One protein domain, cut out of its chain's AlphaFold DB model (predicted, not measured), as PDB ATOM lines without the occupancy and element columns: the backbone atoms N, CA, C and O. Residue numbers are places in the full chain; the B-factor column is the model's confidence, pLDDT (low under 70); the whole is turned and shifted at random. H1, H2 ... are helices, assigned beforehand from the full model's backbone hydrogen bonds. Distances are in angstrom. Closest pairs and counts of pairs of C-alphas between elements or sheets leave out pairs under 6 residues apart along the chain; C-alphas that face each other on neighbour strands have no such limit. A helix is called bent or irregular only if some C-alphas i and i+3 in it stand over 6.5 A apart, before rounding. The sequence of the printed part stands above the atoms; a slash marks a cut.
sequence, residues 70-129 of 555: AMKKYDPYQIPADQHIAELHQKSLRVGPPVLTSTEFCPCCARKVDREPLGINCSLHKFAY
ATOM      1  N   ALA A  70      22.055  29.718  26.582       85.12
ATOM      2  CA  ALA A  70      22.755  28.578  27.160       85.12
ATOM      3  C   ALA A  70      23.945  28.162  26.276       85.12
ATOM      4  O   ALA A  70      25.066  28.054  26.769       85.12
ATOM      5  N   MET A  71      23.740  28.034  24.960       87.19
ATOM      6  CA  MET A  71      24.788  27.625  24.014       87.19
ATOM      7  C   MET A  71      25.962  28.607  23.942       87.19
ATOM      8  O   MET A  71      27.098  28.178  23.781       87.19
ATOM      9  N   LYS A  72      25.725  29.916  24.112       90.69
ATOM     10  CA  LYS A  72      26.802  30.925  24.129       90.69
ATOM     11  C   LYS A  72      27.796  30.753  25.280       90.69
ATOM     12  O   LYS A  72      28.922  31.217  25.156       90.69
ATOM     13  N   LYS A  73      27.383  30.137  26.392       87.38
ATOM     14  CA  LYS A  73      28.244  29.920  27.566       87.38
ATOM     15  C   LYS A  73      29.075  28.639  27.478       87.38
ATOM     16  O   LYS A  73      30.004  28.481  28.258       87.38
ATOM     17  N   TYR A  74      28.736  27.723  26.574       93.31
ATOM     18  CA  TYR A  74      29.405  26.431  26.476       93.31
ATOM     19  C   TYR A  74      30.583  26.486  25.510       93.31
ATOM     20  O   TYR A  74      30.402  26.694  24.310       93.31
ATOM     21  N   ASP A  75      31.782  26.220  26.026       90.00
ATOM     22  CA  ASP A  75      32.948  25.933  25.200       90.00
ATOM     23  C   ASP A  75      33.203  24.408  25.142       90.00
ATOM     24  O   ASP A  75      33.726  23.828  26.097       90.00
ATOM     25  N   PRO A  76      32.901  23.722  24.018       86.94
ATOM     26  CA  PRO A  76      33.197  22.293  23.847       86.94
ATOM     27  C   PRO A  76      34.700  21.975  23.819       86.94
ATOM     28  O   PRO A  76      35.096  20.806  23.712       86.94
ATOM     29  N   TYR A  77      35.554  22.999  23.819       82.81
ATOM     30  CA  TYR A  77      37.001  22.879  23.784       82.81
ATOM     31  C   TYR A  77      37.690  23.240  25.093       82.81
ATOM     32  O   TYR A  77      38.911  23.091  25.137       82.81
ATOM     33  N   GLN A  78      36.946  23.640  26.123       87.75
ATOM     34  CA  GLN A  78      37.503  23.960  27.428       87.75
ATOM     35  C   GLN A  78      38.184  22.727  28.039       87.75
ATOM     36  O   GLN A  78      37.629  21.624  28.040       87.75
ATOM     37  N   ILE A  79      39.413  22.909  28.525       83.50
ATOM     38  CA  ILE A  79      40.191  21.889  29.232       83.50
ATOM     39  C   ILE A  79      40.724  22.540  30.522       83.50
ATOM     40  O   ILE A  79      41.460  23.522  30.415       83.50
ATOM     41  N   PRO A  80      40.386  22.024  31.720       87.06
ATOM     42  CA  PRO A  80      39.467  20.907  31.969       87.06
ATOM     43  C   PRO A  80      38.020  21.243  31.567       87.06
ATOM     44  O   PRO A  80      37.646  22.409  31.486       87.06
ATOM     45  N   ALA A  81      37.216  20.215  31.289       90.25
ATOM     46  CA  ALA A  81      35.801  20.408  30.986       90.25
ATOM     47  C   ALA A  81      35.051  20.942  32.218       90.25
ATOM     48  O   ALA A  81      35.358  20.553  33.345       90.25
ATOM     49  N   ASP A  82      34.050  21.793  31.998       94.81
ATOM     50  CA  ASP A  82      33.172  22.280  33.063       94.81
ATOM     51  C   ASP A  82      32.340  21.117  33.641       94.81
ATOM     52  O   ASP A  82      31.481  20.535  32.965       94.81
ATOM     53  N   GLN A  83      32.615  20.772  34.902       95.81
ATOM     54  CA  GLN A  83      31.959  19.672  35.606       95.81
ATOM     55  C   GLN A  83      30.453  19.909  35.774       95.81
ATOM     56  O   GLN A  83      29.668  18.975  35.619       95.81
ATOM     57  N   HIS A  84      30.030  21.148  36.024       96.44
ATOM     58  CA  HIS A  84      28.617  21.465  36.195       96.44
ATOM     59  C   HIS A  84      27.845  21.234  34.891       96.44
ATOM     60  O   HIS A  84      26.778  20.614  34.883       96.44
ATOM     61  N   ILE A  85      28.419  21.644  33.755       96.19
ATOM     62  CA  ILE A  85      27.832  21.364  32.437       96.19
ATOM     63  C   ILE A  85      27.784  19.855  32.169       96.19
ATOM     64  O   ILE A  85      26.801  19.369  31.602       96.19
ATOM     65  N   ALA A  86      28.803  19.100  32.585       96.31
ATOM     66  CA  ALA A  86      28.810  17.645  32.455       96.31
ATOM     67  C   ALA A  86      27.690  16.976  33.279       96.31
ATOM     68  O   ALA A  86      27.009  16.086  32.767       96.31
ATOM     69  N   GLU A  87      27.430  17.438  34.504       97.50
ATOM     70  CA  GLU A  87      26.329  16.954  35.351       97.50
ATOM     71  C   GLU A  87      24.952  17.277  34.750       97.50
ATOM     72  O   GLU A  87      24.065  16.416  34.702       97.50
ATOM     73  N   LEU A  88      24.769  18.495  34.227       96.75
ATOM     74  CA  LEU A  88      23.555  18.880  33.500       96.75
ATOM     75  C   LEU A  88      23.359  18.024  32.244       96.75
ATOM     76  O   LEU A  88      22.248  17.562  31.965       96.75
ATOM     77  N   HIS A  89      24.438  17.766  31.500       96.69
ATOM     78  CA  HIS A  89      24.403  16.889  30.338       96.69
ATOM     79  C   HIS A  89      23.974  15.475  30.732       96.69
ATOM     80  O   HIS A  89      23.039  14.939  30.136       96.69
ATOM     81  N   GLN A  90      24.581  14.904  31.774       97.06
ATOM     82  CA  GLN A  90      24.250  13.576  32.283       97.06
ATOM     83  C   GLN A  90      22.771  13.470  32.677       97.06
ATOM     84  O   GLN A  90      22.100  12.513  32.284       97.06
ATOM     85  N   LYS A  91      22.232  14.461  33.400       97.12
ATOM     86  CA  LYS A  91      20.802  14.522  33.752       97.12
ATOM     87  C   LYS A  91      19.914  14.585  32.503       97.12
ATOM     88  O   LYS A  91      18.992  13.783  32.376       97.12
ATOM     89  N   SER A  92      20.270  15.427  31.530       96.31
ATOM     90  CA  SER A  92      19.523  15.584  30.269       96.31
ATOM     91  C   SER A  92      19.516  14.335  29.370       96.31
ATOM     92  O   SER A  92      18.664  14.216  28.477       96.31
ATOM     93  N   LEU A  93      20.473  13.422  29.585       94.88
ATOM     94  CA  LEU A  93      20.622  12.141  28.891       94.88
ATOM     95  C   LEU A  93      19.924  10.968  29.592       94.88
ATOM     96  O   LEU A  93      19.907   9.872  29.032       94.88
ATOM     97  N   ARG A  94      19.342  11.167  30.783       95.25
ATOM     98  CA  ARG A  94      18.576  10.114  31.462       95.25
ATOM     99  C   ARG A  94      17.428   9.628  30.578       95.25
ATOM    100  O   ARG A  94      16.795  10.405  29.858       95.25
ATOM    101  N   VAL A  95      17.161   8.327  30.648       93.31
ATOM    102  CA  VAL A  95      16.092   7.690  29.881       93.31
ATOM    103  C   VAL A  95      14.745   8.097  30.476       93.31
ATOM    104  O   VAL A  95      14.347   7.609  31.528       93.31
ATOM    105  N   GLY A  96      14.066   9.010  29.795       94.56
ATOM    106  CA  GLY A  96      12.684   9.382  30.063       94.56
ATOM    107  C   GLY A  96      12.184  10.442  29.080       94.56
ATOM    108  O   GLY A  96      12.997  11.120  28.426       94.56
ATOM    109  N   PRO A  97      10.861  10.629  28.953       92.94
ATOM    110  CA  PRO A  97      10.332  11.800  28.279       92.94
ATOM    111  C   PRO A  97      10.750  13.066  29.053       92.94
ATOM    112  O   PRO A  97      10.937  13.025  30.275       92.94
ATOM    113  N   PRO A  98      10.989  14.189  28.360       94.06
ATOM    114  CA  PRO A  98      11.364  15.429  29.023       94.06
ATOM    115  C   PRO A  98      10.186  15.989  29.825       94.06
ATOM    116  O   PRO A  98       9.065  16.046  29.321       94.06
ATOM    117  N   VAL A  99      10.450  16.469  31.042       95.19
ATOM    118  CA  VAL A  99       9.419  17.119  31.863       95.19
ATOM    119  C   VAL A  99       9.000  18.423  31.174       95.19
ATOM    120  O   VAL A  99       9.816  19.323  30.943       95.19
ATOM    121  N   LEU A 100       7.722  18.548  30.805       91.81
ATOM    122  CA  LEU A 100       7.245  19.692  30.016       91.81
ATOM    123  C   LEU A 100       7.394  21.029  30.756       91.81
ATOM    124  O   LEU A 100       7.679  22.037  30.109       91.81
ATOM    125  N   THR A 101       7.290  21.017  32.086       92.94
ATOM    126  CA  THR A 101       7.416  22.195  32.957       92.94
ATOM    127  C   THR A 101       8.858  22.639  33.209       92.94
ATOM    128  O   THR A 101       9.059  23.754  33.682       92.94
ATOM    129  N   SER A 102       9.863  21.823  32.870       92.75
ATOM    130  CA  SER A 102      11.268  22.185  33.075       92.75
ATOM    131  C   SER A 102      11.705  23.289  32.110       92.75
ATOM    132  O   SER A 102      11.522  23.187  30.889       92.75
ATOM    133  N   THR A 103      12.284  24.348  32.677       93.25
ATOM    134  CA  THR A 103      12.831  25.507  31.958       93.25
ATOM    135  C   THR A 103      14.331  25.394  31.702       93.25
ATOM    136  O   THR A 103      14.874  26.202  30.948       93.25
ATOM    137  N   GLU A 104      15.006  24.429  32.327       95.06
ATOM    138  CA  GLU A 104      16.454  24.267  32.235       95.06
ATOM    139  C   GLU A 104      16.852  23.400  31.037       95.06
ATOM    140  O   GLU A 104      16.310  22.317  30.797       95.06
ATOM    141  N   PHE A 105      17.851  23.871  30.291       95.25
ATOM    142  CA  PHE A 105      18.398  23.195  29.119       95.25
ATOM    143  C   PHE A 105      19.890  22.957  29.311       95.25
ATOM    144  O   PHE A 105      20.597  23.852  29.774       95.25
ATOM    145  N   CYS A 106      20.398  21.793  28.890       95.88
ATOM    146  CA  CYS A 106      21.845  21.622  28.799       95.88
ATOM    147  C   CYS A 106      22.388  22.618  27.769       95.88
ATOM    148  O   CYS A 106      21.961  22.563  26.608       95.88
ATOM    149  N   PRO A 107      23.384  23.446  28.117       95.38
ATOM    150  CA  PRO A 107      23.996  24.368  27.163       95.38
ATOM    151  C   PRO A 107      24.753  23.633  26.038       95.38
ATOM    152  O   PRO A 107      24.995  24.194  24.976       95.38
ATOM    153  N   CYS A 108      25.072  22.356  26.251       92.44
ATOM    154  CA  CYS A 108      25.820  21.496  25.343       92.44
ATOM    155  C   CYS A 108      25.010  20.930  24.162       92.44
ATOM    156  O   CYS A 108      25.512  20.810  23.047       92.44
ATOM    157  N   CYS A 109      23.770  20.510  24.420       93.31
ATOM    158  CA  CYS A 109      22.957  19.725  23.489       93.31
ATOM    159  C   CYS A 109      21.523  20.246  23.373       93.31
ATOM    160  O   CYS A 109      20.710  19.616  22.700       93.31
ATOM    161  N   ALA A 110      21.212  21.353  24.061       94.12
ATOM    162  CA  ALA A 110      19.898  21.988  24.105       94.12
ATOM    163  C   ALA A 110      18.750  21.047  24.525       94.12
ATOM    164  O   ALA A 110      17.584  21.307  24.237       94.12
ATOM    165  N   ARG A 111      19.056  19.943  25.218       94.25
ATOM    166  CA  ARG A 111      18.046  19.036  25.778       94.25
ATOM    167  C   ARG A 111      17.590  19.545  27.138       94.25
ATOM    168  O   ARG A 111      18.413  20.042  27.904       94.25
ATOM    169  N   LYS A 112      16.308  19.356  27.454       95.38
ATOM    170  CA  LYS A 112      15.781  19.593  28.803       95.38
ATOM    171  C   LYS A 112      16.524  18.731  29.822       95.38
ATOM    172  O   LYS A 112      16.777  17.552  29.557       95.38
ATOM    173  N   VAL A 113      16.903  19.344  30.940       96.81
ATOM    174  CA  VAL A 113      17.687  18.693  32.000       96.81
ATOM    175  C   VAL A 113      16.831  17.672  32.747       96.81
ATOM    176  O   VAL A 113      17.288  16.554  32.978       96.81
ATOM    177  N   ASP A 114      15.576  18.018  33.040       97.31
ATOM    178  CA  ASP A 114      14.669  17.141  33.780       97.31
ATOM    179  C   ASP A 114      13.927  16.155  32.874       97.31
ATOM    180  O   ASP A 114      13.398  16.491  31.806       97.31
ATOM    181  N   ARG A 115      13.870  14.907  33.341       96.19
ATOM    182  CA  ARG A 115      13.306  13.745  32.648       96.19
ATOM    183  C   ARG A 115      12.392  12.990  33.608       96.19
ATOM    184  O   ARG A 115      12.765  12.793  34.763       96.19
ATOM    185  N   GLU A 116      11.229  12.550  33.138       95.44
ATOM    186  CA  GLU A 116      10.334  11.719  33.948       95.44
ATOM    187  C   GLU A 116      10.895  10.292  34.046       95.44
ATOM    188  O   GLU A 116      11.198   9.687  33.012       95.44
ATOM    189  N   PRO A 117      11.043   9.723  35.254       94.50
ATOM    190  CA  PRO A 117      11.504   8.351  35.397       94.50
ATOM    191  C   PRO A 117      10.457   7.377  34.840       94.50
ATOM    192  O   PRO A 117       9.269   7.459  35.152       94.50
ATOM    193  N   LEU A 118      10.906   6.422  34.026       93.88
ATOM    194  CA  LEU A 118      10.051   5.363  33.500       93.88
ATOM    195  C   LEU A 118      10.026   4.177  34.471       93.88
ATOM    196  O   LEU A 118      11.066   3.622  34.817       93.88
ATOM    197  N   GLY A 119       8.829   3.773  34.902       92.88
ATOM    198  CA  GLY A 119       8.648   2.564  35.707       92.88
ATOM    199  C   GLY A 119       8.876   1.281  34.897       92.88
ATOM    200  O   GLY A 119       8.642   1.254  33.689       92.88
ATOM    201  N   ILE A 120       9.261   0.192  35.569       86.75
ATOM    202  CA  ILE A 120       9.527  -1.124  34.946       86.75
ATOM    203  C   ILE A 120       8.295  -1.655  34.186       86.75
ATOM    204  O   ILE A 120       8.419  -2.253  33.119       86.75
ATOM    205  N   ASN A 121       7.093  -1.361  34.692       89.62
ATOM    206  CA  ASN A 121       5.816  -1.788  34.111       89.62
ATOM    207  C   ASN A 121       5.181  -0.748  33.174       89.62
ATOM    208  O   ASN A 121       3.975  -0.785  32.934       89.62
ATOM    209  N   CYS A 122       5.952   0.209  32.655       94.06
ATOM    210  CA  CYS A 122       5.402   1.175  31.713       94.06
ATOM    211  C   CYS A 122       5.079   0.538  30.346       94.06
ATOM    212  O   CYS A 122       5.624  -0.497  29.951       94.06
ATOM    213  N   SER A 123       4.145   1.154  29.616       94.06
ATOM    214  CA  SER A 123       3.768   0.723  28.269       94.06
ATOM    215  C   SER A 123       4.946   0.858  27.307       94.06
ATOM    216  O   SER A 123       5.595   1.902  27.286       94.06
ATOM    217  N   LEU A 124       5.162  -0.139  26.446       92.38
ATOM    218  CA  LEU A 124       6.266  -0.145  25.477       92.38
ATOM    219  C   LEU A 124       6.258   1.076  24.539       92.38
ATOM    220  O   LEU A 124       7.324   1.580  24.204       92.38
ATOM    221  N   HIS A 125       5.085   1.625  24.207       91.94
ATOM    222  CA  HIS A 125       4.971   2.861  23.418       91.94
ATOM    223  C   HIS A 125       5.653   4.071  24.072       91.94
ATOM    224  O   HIS A 125       6.122   4.958  23.368       91.94
ATOM    225  N   LYS A 126       5.796   4.099  25.407       92.56
ATOM    226  CA  LYS A 126       6.545   5.169  26.082       92.56
ATOM    227  C   LYS A 126       8.032   5.135  25.748       92.56
ATOM    228  O   LYS A 126       8.682   6.144  25.956       92.56
ATOM    229  N   PHE A 127       8.563   4.033  25.216       93.50
ATOM    230  CA  PHE A 127       9.940   3.944  24.728       93.50
ATOM    231  C   PHE A 127      10.077   4.250  23.232       93.50
ATOM    232  O   PHE A 127      11.202   4.261  22.742       93.50
ATOM    233  N   ALA A 128       8.983   4.519  22.506       91.88
ATOM    234  CA  ALA A 128       9.032   4.760  21.061       91.88
ATOM    235  C   ALA A 128       9.959   5.934  20.690       91.88
ATOM    236  O   ALA A 128      10.660   5.863  19.690       91.88
ATOM    237  N   TYR A 129      10.070   6.956  21.551       88.62
ATOM    238  CA  TYR A 129      10.964   8.105  21.334       88.62
ATOM    239  C   TYR A 129      12.467   7.750  21.315       88.62
ATOM    240  O   TYR A 129      13.293   8.588  20.953       88.62
TER     241      TYR A 129
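What this domain is: This is residues 70 to 129 of the 555 residues of the protein "PHM7_cyt domain-containing protein" of Pseudocohnilembus persalinus (UniProt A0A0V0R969). With little regular structure, the model is mostly loop: one short helix, H1, lies between the opening stretch, residues 70 to 82, at one end and a long link whose residues 105 to 113 fold back beside it. The link then runs to the other end, where residues 120 to 125 stick out, of which 124 and 125 belong to a small irregular helix, H2. The printed part has 60 residues with two named helices, H1 then H2, holding 16 residues, and no named strand; its class is all helix. It is loose, radius of gyration of the C-alphas 13.6 A, and only just a rod, spanning 42 by 21 by 16 A.

How they stand to each other: H1, residues 83 to 92, and H2, residues 124 to 129, are apart, with no C-alpha of one within 8 A of the other. In H1 every O i to N i+4 pair is within hydrogen-bond range; in H2 0 of 2 are, beside 2 of 3 O i to N i+3 pairs.

Where its parts are: H1 measures 14.1 A from C-alpha 83 at (31.959, 19.672, 35.606) to C-alpha 92. H2 measures 10.4 A and ends at C-alpha 129, (10.964, 8.105, 21.334); it is irregular, with C-alphas 126 and 129 7.1 A apart.

The domain as a whole: The C-alphas farthest apart, of Ile 79 and Ser 123, are 42.1 A apart. The link from H1 to H2 is long, 31 residues. The printed part has no cut, and no printed residue is under 70 in pLDDT.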